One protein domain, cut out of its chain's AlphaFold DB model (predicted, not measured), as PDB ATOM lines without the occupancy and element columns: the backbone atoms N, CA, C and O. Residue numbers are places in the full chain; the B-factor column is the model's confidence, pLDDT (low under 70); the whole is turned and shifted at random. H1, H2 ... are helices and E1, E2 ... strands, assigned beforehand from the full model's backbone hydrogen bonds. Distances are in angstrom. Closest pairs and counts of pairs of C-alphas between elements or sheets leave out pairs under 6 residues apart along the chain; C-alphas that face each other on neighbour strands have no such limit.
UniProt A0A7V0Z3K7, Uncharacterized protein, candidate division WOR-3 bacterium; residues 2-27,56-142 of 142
ATOM      1  N   GLU A   2      42.135 -63.099 -30.070       86.56
ATOM      2  CA  GLU A   2      41.802 -63.182 -28.638       86.56
ATOM      3  C   GLU A   2      42.034 -61.883 -27.836       86.56
ATOM      4  O   GLU A   2      41.123 -61.403 -27.170       86.56
ATOM      5  N   GLU A   3      43.201 -61.242 -27.974       88.06
ATOM      6  CA  GLU A   3      43.499 -59.966 -27.296       88.06
ATOM      7  C   GLU A   3      42.532 -58.834 -27.693       88.06
ATOM      8  O   GLU A   3      42.174 -57.995 -26.870       88.06
ATOM      9  N   LEU A   4      42.085 -58.819 -28.954       88.94
ATOM     10  CA  LEU A   4      41.178 -57.794 -29.466       88.94
ATOM     11  C   LEU A   4      39.778 -57.944 -28.867       88.94
ATOM     12  O   LEU A   4      39.168 -56.945 -28.500       88.94
ATOM     13  N   GLU A   5      39.282 -59.177 -28.756       90.44
ATOM     14  CA  GLU A   5      37.987 -59.448 -28.124       90.44
ATOM     15  C   GLU A   5      38.030 -59.218 -26.614       90.44
ATOM     16  O   GLU A   5      37.115 -58.605 -26.065       90.44
ATOM     17  N   LYS A   6      39.133 -59.593 -25.954       93.00
ATOM     18  CA  LYS A   6      39.361 -59.240 -24.549       93.00
ATOM     19  C   LYS A   6      39.312 -57.725 -24.350       93.00
ATOM     20  O   LYS A   6      38.609 -57.252 -23.465       93.00
ATOM     21  N   PHE A   7      40.000 -56.966 -25.204       93.00
ATOM     22  CA  PHE A   7      40.012 -55.508 -25.112       93.00
ATOM     23  C   PHE A   7      38.626 -54.890 -25.343       93.00
ATOM     24  O   PHE A   7      38.228 -54.016 -24.580       93.00
ATOM     25  N   LYS A   8      37.864 -55.362 -26.343       93.25
ATOM     26  CA  LYS A   8      36.482 -54.906 -26.578       93.25
ATOM     27  C   LYS A   8      35.595 -55.131 -25.359       93.25
ATOM     28  O   LYS A   8      34.902 -54.208 -24.950       93.25
ATOM     29  N   LYS A   9      35.641 -56.336 -24.780       94.31
ATOM     30  CA  LYS A   9      34.864 -56.673 -23.584       94.31
ATOM     31  C   LYS A   9      35.239 -55.765 -22.412       94.31
ATOM     32  O   LYS A   9      34.362 -55.125 -21.847       94.31
ATOM     33  N   CYS A  10      36.535 -55.633 -22.120       95.38
ATOM     34  CA  CYS A  10      37.016 -54.746 -21.060       95.38
ATOM     35  C   CYS A  10      36.607 -53.284 -21.285       95.38
ATOM     36  O   CYS A  10      36.328 -52.579 -20.324       95.38
ATOM     37  N   LEU A  11      36.588 -52.813 -22.534       95.75
ATOM     38  CA  LEU A  11      36.196 -51.446 -22.861       95.75
ATOM     39  C   LEU A  11      34.703 -51.199 -22.624       95.75
ATOM     40  O   LEU A  11      34.367 -50.163 -22.066       95.75
ATOM     41  N   VAL A  12      33.825 -52.132 -23.003       96.56
ATOM     42  CA  VAL A  12      32.382 -52.014 -22.726       96.56
ATOM     43  C   VAL A  12      32.131 -51.978 -21.218       96.56
ATOM     44  O   VAL A  12      31.515 -51.034 -20.737       96.56
ATOM     45  N   GLU A  13      32.712 -52.916 -20.464       97.44
ATOM     46  CA  GLU A  13      32.602 -52.950 -18.996       97.44
ATOM     47  C   GLU A  13      33.119 -51.655 -18.345       97.44
ATOM     48  O   GLU A  13      32.514 -51.130 -17.412       97.44
ATOM     49  N   ALA A  14      34.227 -51.103 -18.856       97.75
ATOM     50  CA  ALA A  14      34.787 -49.847 -18.365       97.75
ATOM     51  C   ALA A  14      33.835 -48.659 -18.573       97.75
ATOM     52  O   ALA A  14      33.743 -47.790 -17.707       97.75
ATOM     53  N   ILE A  15      33.156 -48.607 -19.724       97.88
ATOM     54  CA  ILE A  15      32.212 -47.537 -20.061       97.88
ATOM     55  C   ILE A  15      30.948 -47.651 -19.203       97.88
ATOM     56  O   ILE A  15      30.497 -46.647 -18.654       97.88
ATOM     57  N   GLU A  16      30.408 -48.859 -19.035       97.75
ATOM     58  CA  GLU A  16      29.244 -49.111 -18.177       97.75
ATOM     59  C   GLU A  16      29.526 -48.703 -16.725       97.75
ATOM     60  O   GLU A  16      28.778 -47.909 -16.149       97.75
ATOM     61  N   LEU A  17      30.666 -49.133 -16.171       98.06
ATOM     62  CA  LEU A  17      31.109 -48.721 -14.838       98.06
ATOM     63  C   LEU A  17      31.258 -47.198 -14.734       98.06
ATOM     64  O   LEU A  17      30.869 -46.594 -13.738       98.06
ATOM     65  N   ALA A  18      31.822 -46.555 -15.755       98.00
ATOM     66  CA  ALA A  18      32.002 -45.112 -15.756       98.00
ATOM     67  C   ALA A  18      30.671 -44.350 -15.713       98.00
ATOM     68  O   ALA A  18      30.580 -43.346 -15.006       98.00
ATOM     69  N   TYR A  19      29.637 -44.836 -16.405       97.81
ATOM     70  CA  TYR A  19      28.288 -44.274 -16.312       97.81
ATOM     71  C   TYR A  19      27.675 -44.442 -14.917       97.81
ATOM     72  O   TYR A  19      26.985 -43.541 -14.436       97.81
ATOM     73  N   GLU A  20      27.897 -45.579 -14.260       98.06
ATOM     74  CA  GLU A  20      27.426 -45.797 -12.888       98.06
ATOM     75  C   GLU A  20      28.122 -44.869 -11.891       98.06
ATOM     76  O   GLU A  20      27.470 -44.280 -11.029       98.06
ATOM     77  N   GLU A  21      29.438 -44.725 -12.012       98.00
ATOM     78  CA  GLU A  21      30.249 -43.895 -11.123       98.00
ATOM     79  C   GLU A  21      29.979 -42.405 -11.321       98.00
ATOM     80  O   GLU A  21      29.890 -41.654 -10.352       98.00
ATOM     81  N   GLU A  22      29.776 -41.969 -12.561       95.44
ATOM     82  CA  GLU A  22      29.410 -40.590 -12.864       95.44
ATOM     83  C   GLU A  22      28.095 -40.173 -12.191       95.44
ATOM     84  O   GLU A  22      28.013 -39.078 -11.638       95.44
ATOM     85  N   LYS A  23      27.075 -41.039 -12.191       94.06
ATOM     86  CA  LYS A  23      25.774 -40.743 -11.564       94.06
ATOM     87  C   LYS A  23      25.878 -40.511 -10.056       94.06
ATOM     88  O   LYS A  23      25.003 -39.876  -9.477       94.06
ATOM     89  N   LYS A  24      26.935 -41.022  -9.419       94.94
ATOM     90  CA  LYS A  24      27.210 -40.838  -7.986       94.94
ATOM     91  C   LYS A  24      27.904 -39.505  -7.695       94.94
ATOM     92  O   LYS A  24      28.027 -39.128  -6.531       94.94
ATOM     93  N   VAL A  25      28.374 -38.791  -8.720       92.88
ATOM     94  CA  VAL A  25      29.062 -37.507  -8.555       92.88
ATOM     95  C   VAL A  25      28.049 -36.428  -8.196       92.88
ATOM     96  O   VAL A  25      27.185 -36.061  -8.996       92.88
ATOM     97  N   ILE A  26      28.220 -35.891  -6.991       87.50
ATOM     98  CA  ILE A  26      27.534 -34.689  -6.525       87.50
ATOM     99  C   ILE A  26      28.311 -33.475  -7.035       87.50
ATOM    100  O   ILE A  26      29.515 -33.337  -6.791       87.50
ATOM    101  N   GLU A  27      27.625 -32.597  -7.754       86.38
ATOM    102  CA  GLU A  27      28.202 -31.363  -8.278       86.38
ATOM    103  C   GLU A  27      27.889 -30.179  -7.365       86.38
ATOM    104  O   GLU A  27      27.006 -30.251  -6.511       86.38
ATOM    105  N   CYS A  56      32.833 -25.321 -16.693       90.19
ATOM    106  CA  CYS A  56      32.884 -25.670 -18.113       90.19
ATOM    107  C   CYS A  56      34.234 -26.290 -18.467       90.19
ATOM    108  O   CYS A  56      35.269 -25.916 -17.913       90.19
ATOM    109  N   GLY A  57      34.236 -27.226 -19.409       94.31
ATOM    110  CA  GLY A  57      35.486 -27.721 -19.961       94.31
ATOM    111  C   GLY A  57      35.346 -29.005 -20.754       94.31
ATOM    112  O   GLY A  57      34.251 -29.527 -20.978       94.31
ATOM    113  N   PHE A  58      36.498 -29.541 -21.143       94.62
ATOM    114  CA  PHE A  58      36.607 -30.750 -21.943       94.62
ATOM    115  C   PHE A  58      37.362 -31.858 -21.208       94.62
ATOM    116  O   PHE A  58      38.332 -31.599 -20.491       94.62
ATOM    117  N   ALA A  59      36.976 -33.109 -21.460       95.19
ATOM    118  CA  ALA A  59      37.733 -34.289 -21.056       95.19
ATOM    119  C   ALA A  59      37.748 -35.363 -22.151       95.19
ATOM    120  O   ALA A  59      36.833 -35.458 -22.970       95.19
ATOM    121  N   ARG A  60      38.827 -36.151 -22.190       94.38
ATOM    122  CA  ARG A  60      39.051 -37.212 -23.186       94.38
ATOM    123  C   ARG A  60      40.097 -38.213 -22.711       94.38
ATOM    124  O   ARG A  60      40.905 -37.895 -21.832       94.38
ATOM    125  N   LEU A  61      40.152 -39.375 -23.359       96.12
ATOM    126  CA  LEU A  61      41.228 -40.338 -23.131       96.12
ATOM    127  C   LEU A  61      42.391 -40.111 -24.092       96.12
ATOM    128  O   LEU A  61      42.202 -39.848 -25.281       96.12
ATOM    129  N   GLN A  62      43.595 -40.315 -23.575       95.12
ATOM    130  CA  GLN A  62      44.847 -40.268 -24.305       95.12
ATOM    131  C   GLN A  62      45.598 -41.600 -24.132       95.12
ATOM    132  O   GLN A  62      46.352 -41.768 -23.170       95.12
ATOM    133  N   PRO A  63      45.391 -42.580 -25.027       94.81
ATOM    134  CA  PRO A  63      46.103 -43.849 -24.969       94.81
ATOM    135  C   PRO A  63      47.565 -43.727 -25.412       94.81
ATOM    136  O   PRO A  63      47.922 -42.906 -26.262       94.81
ATOM    137  N   SER A  64      48.396 -44.633 -24.897       93.25
ATOM    138  CA  SER A  64      49.708 -44.953 -25.472       93.25
ATOM    139  C   SER A  64      49.596 -45.388 -26.941       93.25
ATOM    140  O   SER A  64      48.518 -45.740 -27.432       93.25
ATOM    141  N   VAL A  65      50.719 -45.411 -27.666       90.12
ATOM    142  CA  VAL A  65      50.741 -45.840 -29.075       90.12
ATOM    143  C   VAL A  65      50.260 -47.287 -29.219       90.12
ATOM    144  O   VAL A  65      49.536 -47.600 -30.168       90.12
ATOM    145  N   GLU A  66      50.632 -48.158 -28.284       90.62
ATOM    146  CA  GLU A  66      50.240 -49.565 -28.228       90.62
ATOM    147  C   GLU A  66      48.730 -49.705 -28.028       90.62
ATOM    148  O   GLU A  66      48.058 -50.338 -28.845       90.62
ATOM    149  N   THR A  67      48.167 -49.044 -27.014       92.19
ATOM    150  CA  THR A  67      46.722 -49.073 -26.752       92.19
ATOM    151  C   THR A  67      45.936 -48.448 -27.913       92.19
ATOM    152  O   THR A  67      44.928 -49.001 -28.350       92.19
ATOM    153  N   ALA A  68      46.438 -47.371 -28.527       91.12
ATOM    154  CA  ALA A  68      45.830 -46.768 -29.716       91.12
ATOM    155  C   ALA A  68      45.822 -47.707 -30.940       91.12
ATOM    156  O   ALA A  68      44.965 -47.590 -31.817       91.12
ATOM    157  N   ARG A  69      46.769 -48.652 -31.051       89.38
ATOM    158  CA  ARG A  69      46.722 -49.693 -32.099       89.38
ATOM    159  C   ARG A  69      45.551 -50.651 -31.882       89.38
ATOM    160  O   ARG A  69      44.965 -51.079 -32.872       89.38
ATOM    161  N   LEU A  70      45.199 -50.969 -30.635       89.56
ATOM    162  CA  LEU A  70      44.041 -51.814 -30.328       89.56
ATOM    163  C   LEU A  70      42.732 -51.105 -30.686       89.56
ATOM    164  O   LEU A  70      41.940 -51.673 -31.433       89.56
ATOM    165  N   PHE A  71      42.560 -49.839 -30.286       89.25
ATOM    166  CA  PHE A  71      41.421 -49.017 -30.721       89.25
ATOM    167  C   PHE A  71      41.292 -48.988 -32.251       89.25
ATOM    168  O   PHE A  71      40.235 -49.308 -32.790       89.25
ATOM    169  N   ARG A  72      42.386 -48.720 -32.978       87.31
ATOM    170  CA  ARG A  72      42.394 -48.737 -34.454       87.31
ATOM    171  C   ARG A  72      41.961 -50.061 -35.065       87.31
ATOM    172  O   ARG A  72      41.298 -50.058 -36.093       87.31
ATOM    173  N   LYS A  73      42.351 -51.189 -34.468       87.06
ATOM    174  CA  LYS A  73      41.950 -52.515 -34.960       87.06
ATOM    175  C   LYS A  73      40.444 -52.751 -34.805       87.06
ATOM    176  O   LYS A  73      39.885 -53.515 -35.589       87.06
ATOM    177  N   ILE A  74      39.794 -52.119 -33.823       83.00
ATOM    178  CA  ILE A  74      38.342 -52.227 -33.626       83.00
ATOM    179  C   ILE A  74      37.565 -51.256 -34.530       83.00
ATOM    180  O   ILE A  74      36.495 -51.588 -35.043       83.00
ATOM    181  N   LEU A  75      38.100 -50.057 -34.742       82.56
ATOM    182  CA  LEU A  75      37.416 -48.985 -35.453       82.56
ATOM    183  C   LEU A  75      37.608 -49.124 -36.973       82.56
ATOM    184  O   LEU A  75      38.680 -48.856 -37.517       82.56
ATOM    185  N   ARG A  76      36.554 -49.537 -37.685       67.69
ATOM    186  CA  ARG A  76      36.562 -49.702 -39.147       67.69
ATOM    187  C   ARG A  76      36.052 -48.421 -39.837       67.69
ATOM    188  O   ARG A  76      34.876 -48.319 -40.124       67.69
ATOM    189  N   LYS A  77      36.983 -47.479 -40.055       58.50
ATOM    190  CA  LYS A  77      37.016 -46.316 -40.986       58.50
ATOM    191  C   LYS A  77      35.728 -45.507 -41.297       58.50
ATOM    192  O   LYS A  77      34.819 -46.005 -41.946       58.50
ATOM    193  N   MET A  78      35.821 -44.189 -41.078       48.47
ATOM    194  CA  MET A  78      35.400 -43.128 -42.017       48.47
ATOM    195  C   MET A  78      36.558 -42.117 -42.147       48.47
ATOM    196  O   MET A  78      37.383 -42.034 -41.237       48.47
ATOM    197  N   ASP A  79      36.647 -41.422 -43.285       52.84
ATOM    198  CA  ASP A  79      37.892 -40.930 -43.909       52.84
ATOM    199  C   ASP A  79      38.863 -40.092 -43.054       52.84
ATOM    200  O   ASP A  79      40.056 -40.154 -43.322       52.84
ATOM    201  N   ASP A  80      38.437 -39.441 -41.966       53.75
ATOM    202  CA  ASP A  80      39.346 -38.690 -41.071       53.75
ATOM    203  C   ASP A  80      39.139 -38.962 -39.566       53.75
ATOM    204  O   ASP A  80      39.932 -38.533 -38.721       53.75
ATOM    205  N   CYS A  81      38.102 -39.731 -39.214       59.25
ATOM    206  CA  CYS A  81      37.726 -40.061 -37.840       59.25
ATOM    207  C   CYS A  81      37.383 -41.552 -37.751       59.25
ATOM    208  O   CYS A  81      36.388 -42.022 -38.302       59.25
ATOM    209  N   TYR A  82      38.195 -42.315 -37.016       74.62
ATOM    210  CA  TYR A  82      37.919 -43.724 -36.752       74.62
ATOM    211  C   TYR A  82      36.731 -43.814 -35.787       74.62
ATOM    212  O   TYR A  82      36.934 -43.695 -34.583       74.62
ATOM    213  N   ARG A  83      35.504 -43.974 -36.297       80.88
ATOM    214  CA  ARG A  83      34.267 -44.063 -35.500       80.88
ATOM    215  C   ARG A  83      33.580 -45.407 -35.725       80.88
ATOM    216  O   ARG A  83      33.488 -45.857 -36.861       80.88
ATOM    217  N   ASN A  84      33.142 -46.068 -34.658       85.69
ATOM    218  CA  ASN A  84      32.364 -47.307 -34.736       85.69
ATOM    219  C   ASN A  84      31.572 -47.532 -33.441       85.69
ATOM    220  O   ASN A  84      31.941 -46.993 -32.399       85.69
ATOM    221  N   TYR A  85      30.539 -48.366 -33.502       87.12
ATOM    222  CA  TYR A  85      29.866 -48.869 -32.309       87.12
ATOM    223  C   TYR A  85      30.580 -50.118 -31.771       87.12
ATOM    224  O   TYR A  85      30.966 -51.009 -32.533       87.12
ATOM    225  N   ILE A  86      30.757 -50.188 -30.452       86.88
ATOM    226  CA  ILE A  86      31.156 -51.395 -29.720       86.88
ATOM    227  C   ILE A  86      30.105 -51.631 -28.639       86.88
ATOM    228  O   ILE A  86      29.971 -50.836 -27.709       86.88
ATOM    229  N   GLY A  87      29.345 -52.720 -28.769       86.25
ATOM    230  CA  GLY A  87      28.129 -52.883 -27.974       86.25
ATOM    231  C   GLY A  87      27.161 -51.721 -28.256       86.25
ATOM    232  O   GLY A  87      26.978 -51.382 -29.429       86.25
ATOM    233  N   PRO A  88      26.570 -51.088 -27.227       89.81
ATOM    234  CA  PRO A  88      25.703 -49.923 -27.403       89.81
ATOM    235  C   PRO A  88      26.476 -48.600 -27.539       89.81
ATOM    236  O   PRO A  88      25.865 -47.574 -27.827       89.81
ATOM    237  N   HIS A  89      27.798 -48.605 -27.335       93.50
ATOM    238  CA  HIS A  89      28.591 -47.385 -27.224       93.50
ATOM    239  C   HIS A  89      29.235 -46.997 -28.536       93.50
ATOM    240  O   HIS A  89      29.857 -47.804 -29.228       93.50
ATOM    241  N   LEU A  90      29.141 -45.719 -28.841       91.56
ATOM    242  CA  LEU A  90      29.822 -45.105 -29.945       91.56
ATOM    243  C   LEU A  90      31.220 -44.681 -29.521       91.56
ATOM    244  O   LEU A  90      31.407 -43.956 -28.552       91.56
ATOM    245  N   ILE A  91      32.219 -45.074 -30.294       91.88
ATOM    246  CA  ILE A  91      33.605 -44.735 -29.998       91.88
ATOM    247  C   ILE A  91      34.185 -44.054 -31.212       91.88
ATOM    248  O   ILE A  91      34.104 -44.584 -32.320       91.88
ATOM    249  N   SER A  92      34.783 -42.886 -31.001       90.06
ATOM    250  CA  SER A  92      35.546 -42.190 -32.023       90.06
ATOM    251  C   SER A  92      36.974 -41.932 -31.570       90.06
ATOM    252  O   SER A  92      37.275 -41.792 -30.385       90.06
ATOM    253  N   MET A  93      37.887 -41.918 -32.534       89.69
ATOM    254  CA  MET A  93      39.288 -41.629 -32.295       89.69
ATOM    255  C   MET A  93      39.813 -40.654 -33.337       89.69
ATOM    256  O   MET A  93      39.668 -40.871 -34.544       89.69
ATOM    257  N   LYS A  94      40.504 -39.625 -32.846       87.50
ATOM    258  CA  LYS A  94      41.174 -38.600 -33.644       87.50
ATOM    259  C   LYS A  94      42.673 -38.607 -33.362       87.50
ATOM    260  O   LYS A  94      43.112 -38.814 -32.231       87.50
ATOM    261  N   LYS A  95      43.472 -38.369 -34.403       85.19
ATOM    262  CA  LYS A  95      44.910 -38.124 -34.265       85.19
ATOM    263  C   LYS A  95      45.163 -36.622 -34.210       85.19
ATOM    264  O   LYS A  95      44.728 -35.900 -35.102       85.19
ATOM    265  N   ASN A  96      45.900 -36.163 -33.207       82.94
ATOM    266  CA  ASN A  96      46.311 -34.771 -33.070       82.94
ATOM    267  C   ASN A  96      47.831 -34.710 -32.857       82.94
ATOM    268  O   ASN A  96      48.350 -34.975 -31.770       82.94
ATOM    269  N   GLY A  97      48.576 -34.473 -33.940       82.19
ATOM    270  CA  GLY A  97      50.036 -34.579 -33.939       82.19
ATOM    271  C   GLY A  97      50.520 -35.992 -33.580       82.19
ATOM    272  O   GLY A  97      50.248 -36.961 -34.296       82.19
ATOM    273  N   ARG A  98      51.265 -36.115 -32.471       80.69
ATOM    274  CA  ARG A  98      51.765 -37.402 -31.941       80.69
ATOM    275  C   ARG A  98      50.798 -38.082 -30.965       80.69
ATOM    276  O   ARG A  98      51.090 -39.182 -30.503       80.69
ATOM    277  N   ILE A  99      49.677 -37.439 -30.655       84.19
ATOM    278  CA  ILE A  99      48.731 -37.873 -29.633       84.19
ATOM    279  C   ILE A  99      47.496 -38.490 -30.296       84.19
ATOM    280  O   ILE A  99      47.047 -38.040 -31.352       84.19
ATOM    281  N   TRP A 100      46.959 -39.531 -29.663       89.62
ATOM    282  CA  TRP A 100      45.651 -40.090 -29.982       89.62
ATOM    283  C   TRP A 100      44.650 -39.642 -28.931       89.62
ATOM    284  O   TRP A 100      44.954 -39.656 -27.741       89.62
ATOM    285  N   GLU A 101      43.472 -39.246 -29.385       91.88
ATOM    286  CA  GLU A 101      42.371 -38.799 -28.545       91.88
ATOM    287  C   GLU A 101      41.198 -39.746 -28.792       91.88
ATOM    288  O   GLU A 101      40.782 -39.905 -29.943       91.88
ATOM    289  N   ILE A 102      40.704 -40.399 -27.739       93.06
ATOM    290  CA  ILE A 102      39.516 -41.260 -27.801       93.06
ATOM    291  C   ILE A 102      38.351 -40.543 -27.135       93.06
ATOM    292  O   ILE A 102      38.488 -40.002 -26.035       93.06
ATOM    293  N   VAL A 103      37.212 -40.600 -27.809       92.75
ATOM    294  CA  VAL A 103      35.937 -40.038 -27.386       92.75
ATOM    295  C   VAL A 103      34.906 -41.156 -27.343       92.75
ATOM    296  O   VAL A 103      34.820 -41.960 -28.274       92.75
ATOM    297  N   ILE A 104      34.121 -41.186 -26.272       94.56
ATOM    298  CA  ILE A 104      33.048 -42.159 -26.059       94.56
ATOM    299  C   ILE A 104      31.715 -41.415 -26.077       94.56
ATOM    300  O   ILE A 104      31.594 -40.380 -25.429       94.56
ATOM    301  N   ASP A 105      30.740 -41.923 -26.827       94.12
ATOM    302  CA  ASP A 105      29.369 -41.409 -26.943       94.12
ATOM    303  C   ASP A 105      29.291 -39.901 -27.256       94.12
ATOM    304  O   ASP A 105      28.422 -39.188 -26.766       94.12
ATOM    305  N   ASP A 106      30.242 -39.403 -28.059       89.88
ATOM    306  CA  ASP A 106      30.430 -37.978 -28.395       89.88
ATOM    307  C   ASP A 106      30.619 -37.049 -27.174       89.88
ATOM    308  O   ASP A 106      30.550 -35.821 -27.267       89.88
ATOM    309  N   ARG A 107      30.950 -37.618 -26.013       92.75
ATOM    310  CA  ARG A 107      31.103 -36.895 -24.751       92.75
ATOM    311  C   ARG A 107      32.493 -36.293 -24.659       92.75
ATOM    312  O   ARG A 107      33.392 -36.940 -24.158       92.75
ATOM    313  N   THR A 108      32.724 -35.079 -25.135       92.44
ATOM    314  CA  THR A 108      34.043 -34.417 -24.970       92.44
ATOM    315  C   THR A 108      33.999 -33.150 -24.155       92.44
ATOM    316  O   THR A 108      35.013 -32.787 -23.571       92.44
ATOM    317  N   TYR A 109      32.841 -32.502 -24.111       93.94
ATOM    318  CA  TYR A 109      32.603 -31.230 -23.455       93.94
ATOM    319  C   TYR A 109      31.454 -31.362 -22.478       93.94
ATOM    320  O   TYR A 109      30.514 -32.121 -22.725       93.94
ATOM    321  N   SER A 110      31.501 -30.584 -21.408       91.88
ATOM    322  CA  SER A 110      30.349 -30.393 -20.550       91.88
ATOM    323  C   SER A 110      30.293 -28.959 -20.047       91.88
ATOM    324  O   SER A 110      31.274 -28.442 -19.510       91.88
ATOM    325  N   ASN A 111      29.134 -28.328 -20.225       89.12
ATOM    326  CA  ASN A 111      28.816 -27.047 -19.614       89.12
ATOM    327  C   ASN A 111      28.128 -27.325 -18.280       89.12
ATOM    328  O   ASN A 111      27.078 -27.963 -18.256       89.12
ATOM    329  N   GLY A 112      28.742 -26.906 -17.180       87.06
ATOM    330  CA  GLY A 112      28.200 -27.101 -15.841       87.06
ATOM    331  C   GLY A 112      28.374 -28.500 -15.263       87.06
ATOM    332  O   GLY A 112      28.232 -28.640 -14.057       87.06
ATOM    333  N   HIS A 113      28.768 -29.513 -16.042       91.88
ATOM    334  CA  HIS A 113      28.953 -30.871 -15.515       91.88
ATOM    335  C   HIS A 113      30.355 -31.445 -15.768       91.88
ATOM    336  O   HIS A 113      30.517 -32.622 -16.113       91.88
ATOM    337  N   ILE A 114      31.397 -30.610 -15.680       93.12
ATOM    338  CA  ILE A 114      32.774 -31.033 -15.970       93.12
ATOM    339  C   ILE A 114      33.300 -32.072 -14.973       93.12
ATOM    340  O   ILE A 114      34.056 -32.956 -15.369       93.12
ATOM    341  N   ARG A 115      32.870 -32.045 -13.702       93.62
ATOM    342  CA  ARG A 115      33.255 -33.070 -12.712       93.62
ATOM    343  C   ARG A 115      32.679 -34.436 -13.057       93.62
ATOM    344  O   ARG A 115      33.408 -35.424 -13.007       93.62
ATOM    345  N   ARG A 116      31.402 -34.497 -13.441       94.94
ATOM    346  CA  ARG A 116      30.777 -35.724 -13.952       94.94
ATOM    347  C   ARG A 116      31.529 -36.274 -15.164       94.94
ATOM    348  O   ARG A 116      31.939 -37.435 -15.163       94.94
ATOM    349  N   LEU A 117      31.825 -35.411 -16.138       95.56
ATOM    350  CA  LEU A 117      32.580 -35.789 -17.334       95.56
ATOM    351  C   LEU A 117      34.014 -36.263 -17.012       95.56
ATOM    352  O   LEU A 117      34.493 -37.245 -17.583       95.56
ATOM    353  N   GLN A 118      34.702 -35.602 -16.079       95.50
ATOM    354  CA  GLN A 118      36.025 -36.011 -15.607       95.50
ATOM    355  C   GLN A 118      35.982 -37.386 -14.936       95.50
ATOM    356  O   GLN A 118      36.854 -38.217 -15.210       95.50
ATOM    357  N   THR A 119      34.991 -37.637 -14.076       96.50
ATOM    358  CA  THR A 119      34.810 -38.939 -13.423       96.50
ATOM    359  C   THR A 119      34.571 -40.029 -14.452       96.50
ATOM    360  O   THR A 119      35.266 -41.042 -14.409       96.50
ATOM    361  N   PHE A 120      33.678 -39.799 -15.419       97.94
ATOM    362  CA  PHE A 120      33.403 -40.747 -16.494       97.94
ATOM    363  C   PHE A 120      34.698 -41.205 -17.183       97.94
ATOM    364  O   PHE A 120      35.035 -42.389 -17.190       97.94
ATOM    365  N   TYR A 121      35.509 -40.266 -17.671       98.06
ATOM    366  CA  TYR A 121      36.752 -40.625 -18.354       98.06
ATOM    367  C   TYR A 121      37.814 -41.237 -17.441       98.06
ATOM    368  O   TYR A 121      38.494 -42.184 -17.835       98.06
ATOM    369  N   SER A 122      37.953 -40.729 -16.216       97.56
ATOM    370  CA  SER A 122      38.912 -41.265 -15.242       97.56
ATOM    371  C   SER A 122      38.599 -42.713 -14.886       97.56
ATOM    372  O   SER A 122      39.513 -43.530 -14.832       97.56
ATOM    373  N   LYS A 123      37.318 -43.072 -14.750       98.12
ATOM    374  CA  LYS A 123      36.914 -44.448 -14.442       98.12
ATOM    375  C   LYS A 123      37.175 -45.415 -15.586       98.12
ATOM    376  O   LYS A 123      37.642 -46.524 -15.329       98.12
ATOM    377  N   ILE A 124      36.999 -44.976 -16.832       98.12
ATOM    378  CA  ILE A 124      37.404 -45.779 -17.993       98.12
ATOM    379  C   ILE A 124      38.915 -46.028 -17.961       98.12
ATOM    380  O   ILE A 124      39.359 -47.169 -18.097       98.12
ATOM    381  N   ALA A 125      39.715 -44.976 -17.755       97.62
ATOM    382  CA  ALA A 125      41.170 -45.090 -17.726       97.62
ATOM    383  C   ALA A 125      41.663 -45.995 -16.584       97.62
ATOM    384  O   ALA A 125      42.454 -46.907 -16.823       97.62
ATOM    385  N   GLU A 126      41.147 -45.799 -15.368       97.69
ATOM    386  CA  GLU A 126      41.452 -46.620 -14.191       97.69
ATOM    387  C   GLU A 126      41.112 -48.095 -14.419       97.69
ATOM    388  O   GLU A 126      41.911 -48.972 -14.084       97.69
ATOM    389  N   TYR A 127      39.937 -48.386 -14.987       97.94
ATOM    390  CA  TYR A 127      39.528 -49.761 -15.261       97.94
ATOM    391  C   TYR A 127      40.465 -50.409 -16.278       97.94
ATOM    392  O   TYR A 127      41.041 -51.455 -16.001       97.94
ATOM    393  N   LEU A 128      40.697 -49.762 -17.421       96.31
ATOM    394  CA  LEU A 128      41.583 -50.285 -18.462       96.31
ATOM    395  C   LEU A 128      43.033 -50.458 -17.971       96.31
ATOM    396  O   LEU A 128      43.686 -51.441 -18.331       96.31
ATOM    397  N   ALA A 129      43.520 -49.572 -17.100       95.94
ATOM    398  CA  ALA A 129      44.845 -49.682 -16.494       95.94
ATOM    399  C   ALA A 129      45.006 -50.953 -15.643       95.94
ATOM    400  O   ALA A 129      46.059 -51.590 -15.705       95.94
ATOM    401  N   LYS A 130      43.958 -51.395 -14.927       96.25
ATOM    402  CA  LYS A 130      43.971 -52.668 -14.170       96.25
ATOM    403  C   LYS A 130      44.187 -53.891 -15.065       96.25
ATOM    404  O   LYS A 130      44.712 -54.899 -14.604       96.25
ATOM    405  N   PHE A 131      43.829 -53.797 -16.346       94.75
ATOM    406  CA  PHE A 131      44.044 -54.845 -17.349       94.75
ATOM    407  C   PHE A 131      45.335 -54.651 -18.165       94.75
ATOM    408  O   PHE A 131      45.567 -55.380 -19.129       94.75
ATOM    409  N   GLY A 132      46.193 -53.701 -17.775       94.56
ATOM    410  CA  GLY A 132      47.503 -53.461 -18.384       94.56
ATOM    411  C   GLY A 132      47.499 -52.492 -19.570       94.56
ATOM    412  O   GLY A 132      48.538 -52.303 -20.205       94.56
ATOM    413  N   TYR A 133      46.368 -51.854 -19.881       95.19
ATOM    414  CA  TYR A 133      46.293 -50.874 -20.963       95.19
ATOM    415  C   TYR A 133      46.740 -49.492 -20.474       95.19
ATOM    416  O   TYR A 133      46.210 -48.958 -19.505       95.19
ATOM    417  N   LYS A 134      47.712 -48.888 -21.164       95.38
ATOM    418  CA  LYS A 134      48.261 -47.576 -20.795       95.38
ATOM    419  C   LYS A 134      47.457 -46.462 -21.452       95.38
ATOM    420  O   LYS A 134      47.558 -46.262 -22.669       95.38
ATOM    421  N   ILE A 135      46.671 -45.756 -20.648       95.00
ATOM    422  CA  ILE A 135      45.769 -44.694 -21.080       95.00
ATOM    423  C   ILE A 135      45.598 -43.671 -19.960       95.00
ATOM    424  O   ILE A 135      45.392 -44.046 -18.810       95.00
ATOM    425  N   ASP A 136      45.686 -42.393 -20.310       93.75
ATOM    426  CA  ASP A 136      45.511 -41.289 -19.369       93.75
ATOM    427  C   ASP A 136      44.218 -40.533 -19.663       93.75
ATOM    428  O   ASP A 136      43.779 -40.448 -20.813       93.75
ATOM    429  N   THR A 137      43.662 -39.891 -18.641       95.06
ATOM    430  CA  THR A 137      42.611 -38.887 -18.819       95.06
ATOM    431  C   THR A 137      43.240 -37.506 -18.946       95.06
ATOM    432  O   THR A 137      44.107 -37.122 -18.157       95.06
ATOM    433  N   LYS A 138      42.799 -36.732 -19.938       93.75
ATOM    434  CA  LYS A 138      43.126 -35.307 -20.055       93.75
ATOM    435  C   LYS A 138      41.878 -34.487 -19.816       93.75
ATOM    436  O   LYS A 138      40.854 -34.761 -20.434       93.75
ATOM    437  N   VAL A 139      42.004 -33.483 -18.954       92.62
ATOM    438  CA  VAL A 139      40.949 -32.527 -18.611       92.62
ATOM    439  C   VAL A 139      41.494 -31.121 -18.817       92.62
ATOM    440  O   VAL A 139      42.643 -30.846 -18.469       92.62
ATOM    441  N   ARG A 140      40.671 -30.244 -19.383       92.25
ATOM    442  CA  ARG A 140      40.931 -28.811 -19.497       92.25
ATOM    443  C   ARG A 140      39.671 -28.067 -19.078       92.25
ATOM    444  O   ARG A 140      38.596 -28.398 -19.567       92.25
ATOM    445  N   LEU A 141      39.827 -27.098 -18.184       90.06
ATOM    446  CA  LEU A 141      38.771 -26.155 -17.822       90.06
ATOM    447  C   LEU A 141      38.839 -24.954 -18.768       90.06
ATOM    448  O   LEU A 141      39.947 -24.560 -19.156       90.06
ATOM    449  N   ASP A 142      37.676 -24.427 -19.132       83.00
ATOM    450  CA  ASP A 142      37.528 -23.225 -19.961       83.00
ATOM    451  C   ASP A 142      37.107 -22.008 -19.133       83.00
ATOM    452  O   ASP A 142      36.396 -22.198 -18.116       83.00
TER     453      ASP A 142
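What this domain is: This is residues 2 to 27 and 56 to 142 of the 142 residues of an uncharacterized protein of candidate division WOR-3 bacterium (UniProt A0A7V0Z3K7). Two small sheets of three strands each, E2 E3 E4 and E5 E1 E6, stand side by side where E4 comes close to E1, and together make a curved wall with three helices over one side of it. H3 covers the sheet E5 E1 E6, H2 covers E2 E3 E4, and the long helix H1 runs over H3 and meets H2 with its first turns. The 113 printed residues hold three named helices and six strands, in the order H1 E1 H2 E2 E3 E4 E5 H3 E6, and both sheets are antiparallel. The class is mixed, and the whole is compact, with a radius of gyration of the C-alphas of 13.3 A and spans of 39 by 27 by 23 A.

How they stand to each other: E2 (residues 82 to 86), E3 (89 to 96) and E4 (99 to 104) form a meander, each strand the antiparallel neighbour of the one before, with hairpins E2 and E3, E3 and E4. N 84 and O 91 are 2.9 A apart, and so are N 94 and O 101, both within hydrogen-bond range. This sheet is twisted, with C-alphas up to 4.1 A off its plane. H2 (65 to 74) lies over E3 and E4 at a height over the sheet of 9.0 A, slantwise to the strands, at 45 degrees to E3 on the local plane; its Ala 68 and Trp 100 of E4 have C-alphas 6.7 A apart. In the other sheet, E1 (56 to 63) is the inner strand between the edge strands E5 (109 to 111) and E6 (135 to 141). N 60 and O 138 are 3.0 A apart, N 110 and O 57 also 3.0 A. The closest C-alphas of E1 and E4, Leu 61 and Ile 102, are 5.1 A apart. H3 (114 to 130) lies over E1 at a height over the sheet of 8.1 A, along the strands, and makes two layers with this sheet, a helix on one face. E5, H3 and E6 are a split strand-helix-strand unit, with E1 between its strands and a right-handed crossover. H1 (2 to 23) touches H3, opposite ways at a shallow tilt of 33 degrees, only just short of steep; the closest C-alphas, Ala 18 and Phe 120, are 4.6 A apart. With residues 4 to 8 alone H1 touches H2, about perpendicular at 84 degrees, closest at Leu 4 and Leu 70, whose C-alphas are 6.7 A apart. H1 and H2 make two layers with E2 E3 E4, helices on one face of it. H2 and H3 are apart. In H1, H2 and H3 every O i to N i+4 pair is within hydrogen-bond range.

Where its parts are: H1 begins at C-alpha 2, (41.802, -63.182, -28.638), and is 32.4 A long; H3 is 24.4 A, E1 23.5 A, E3 22.5 A and E6 20.1 A. E6 ends at C-alpha 141, (38.771, -26.155, -17.822).

The domain as a whole: The C-alphas farthest apart, those of Glu 2 and Asp 142, are 41.1 A apart. Residues 28 to 55 are not printed, and C-alphas 27 and 56 are 12.3 A apart across the cut. Of the links printed whole, H2 to E2 is short and the others are tight. The mean pLDDT of the printed part is 90.3; residues 76 to 81 are under 70.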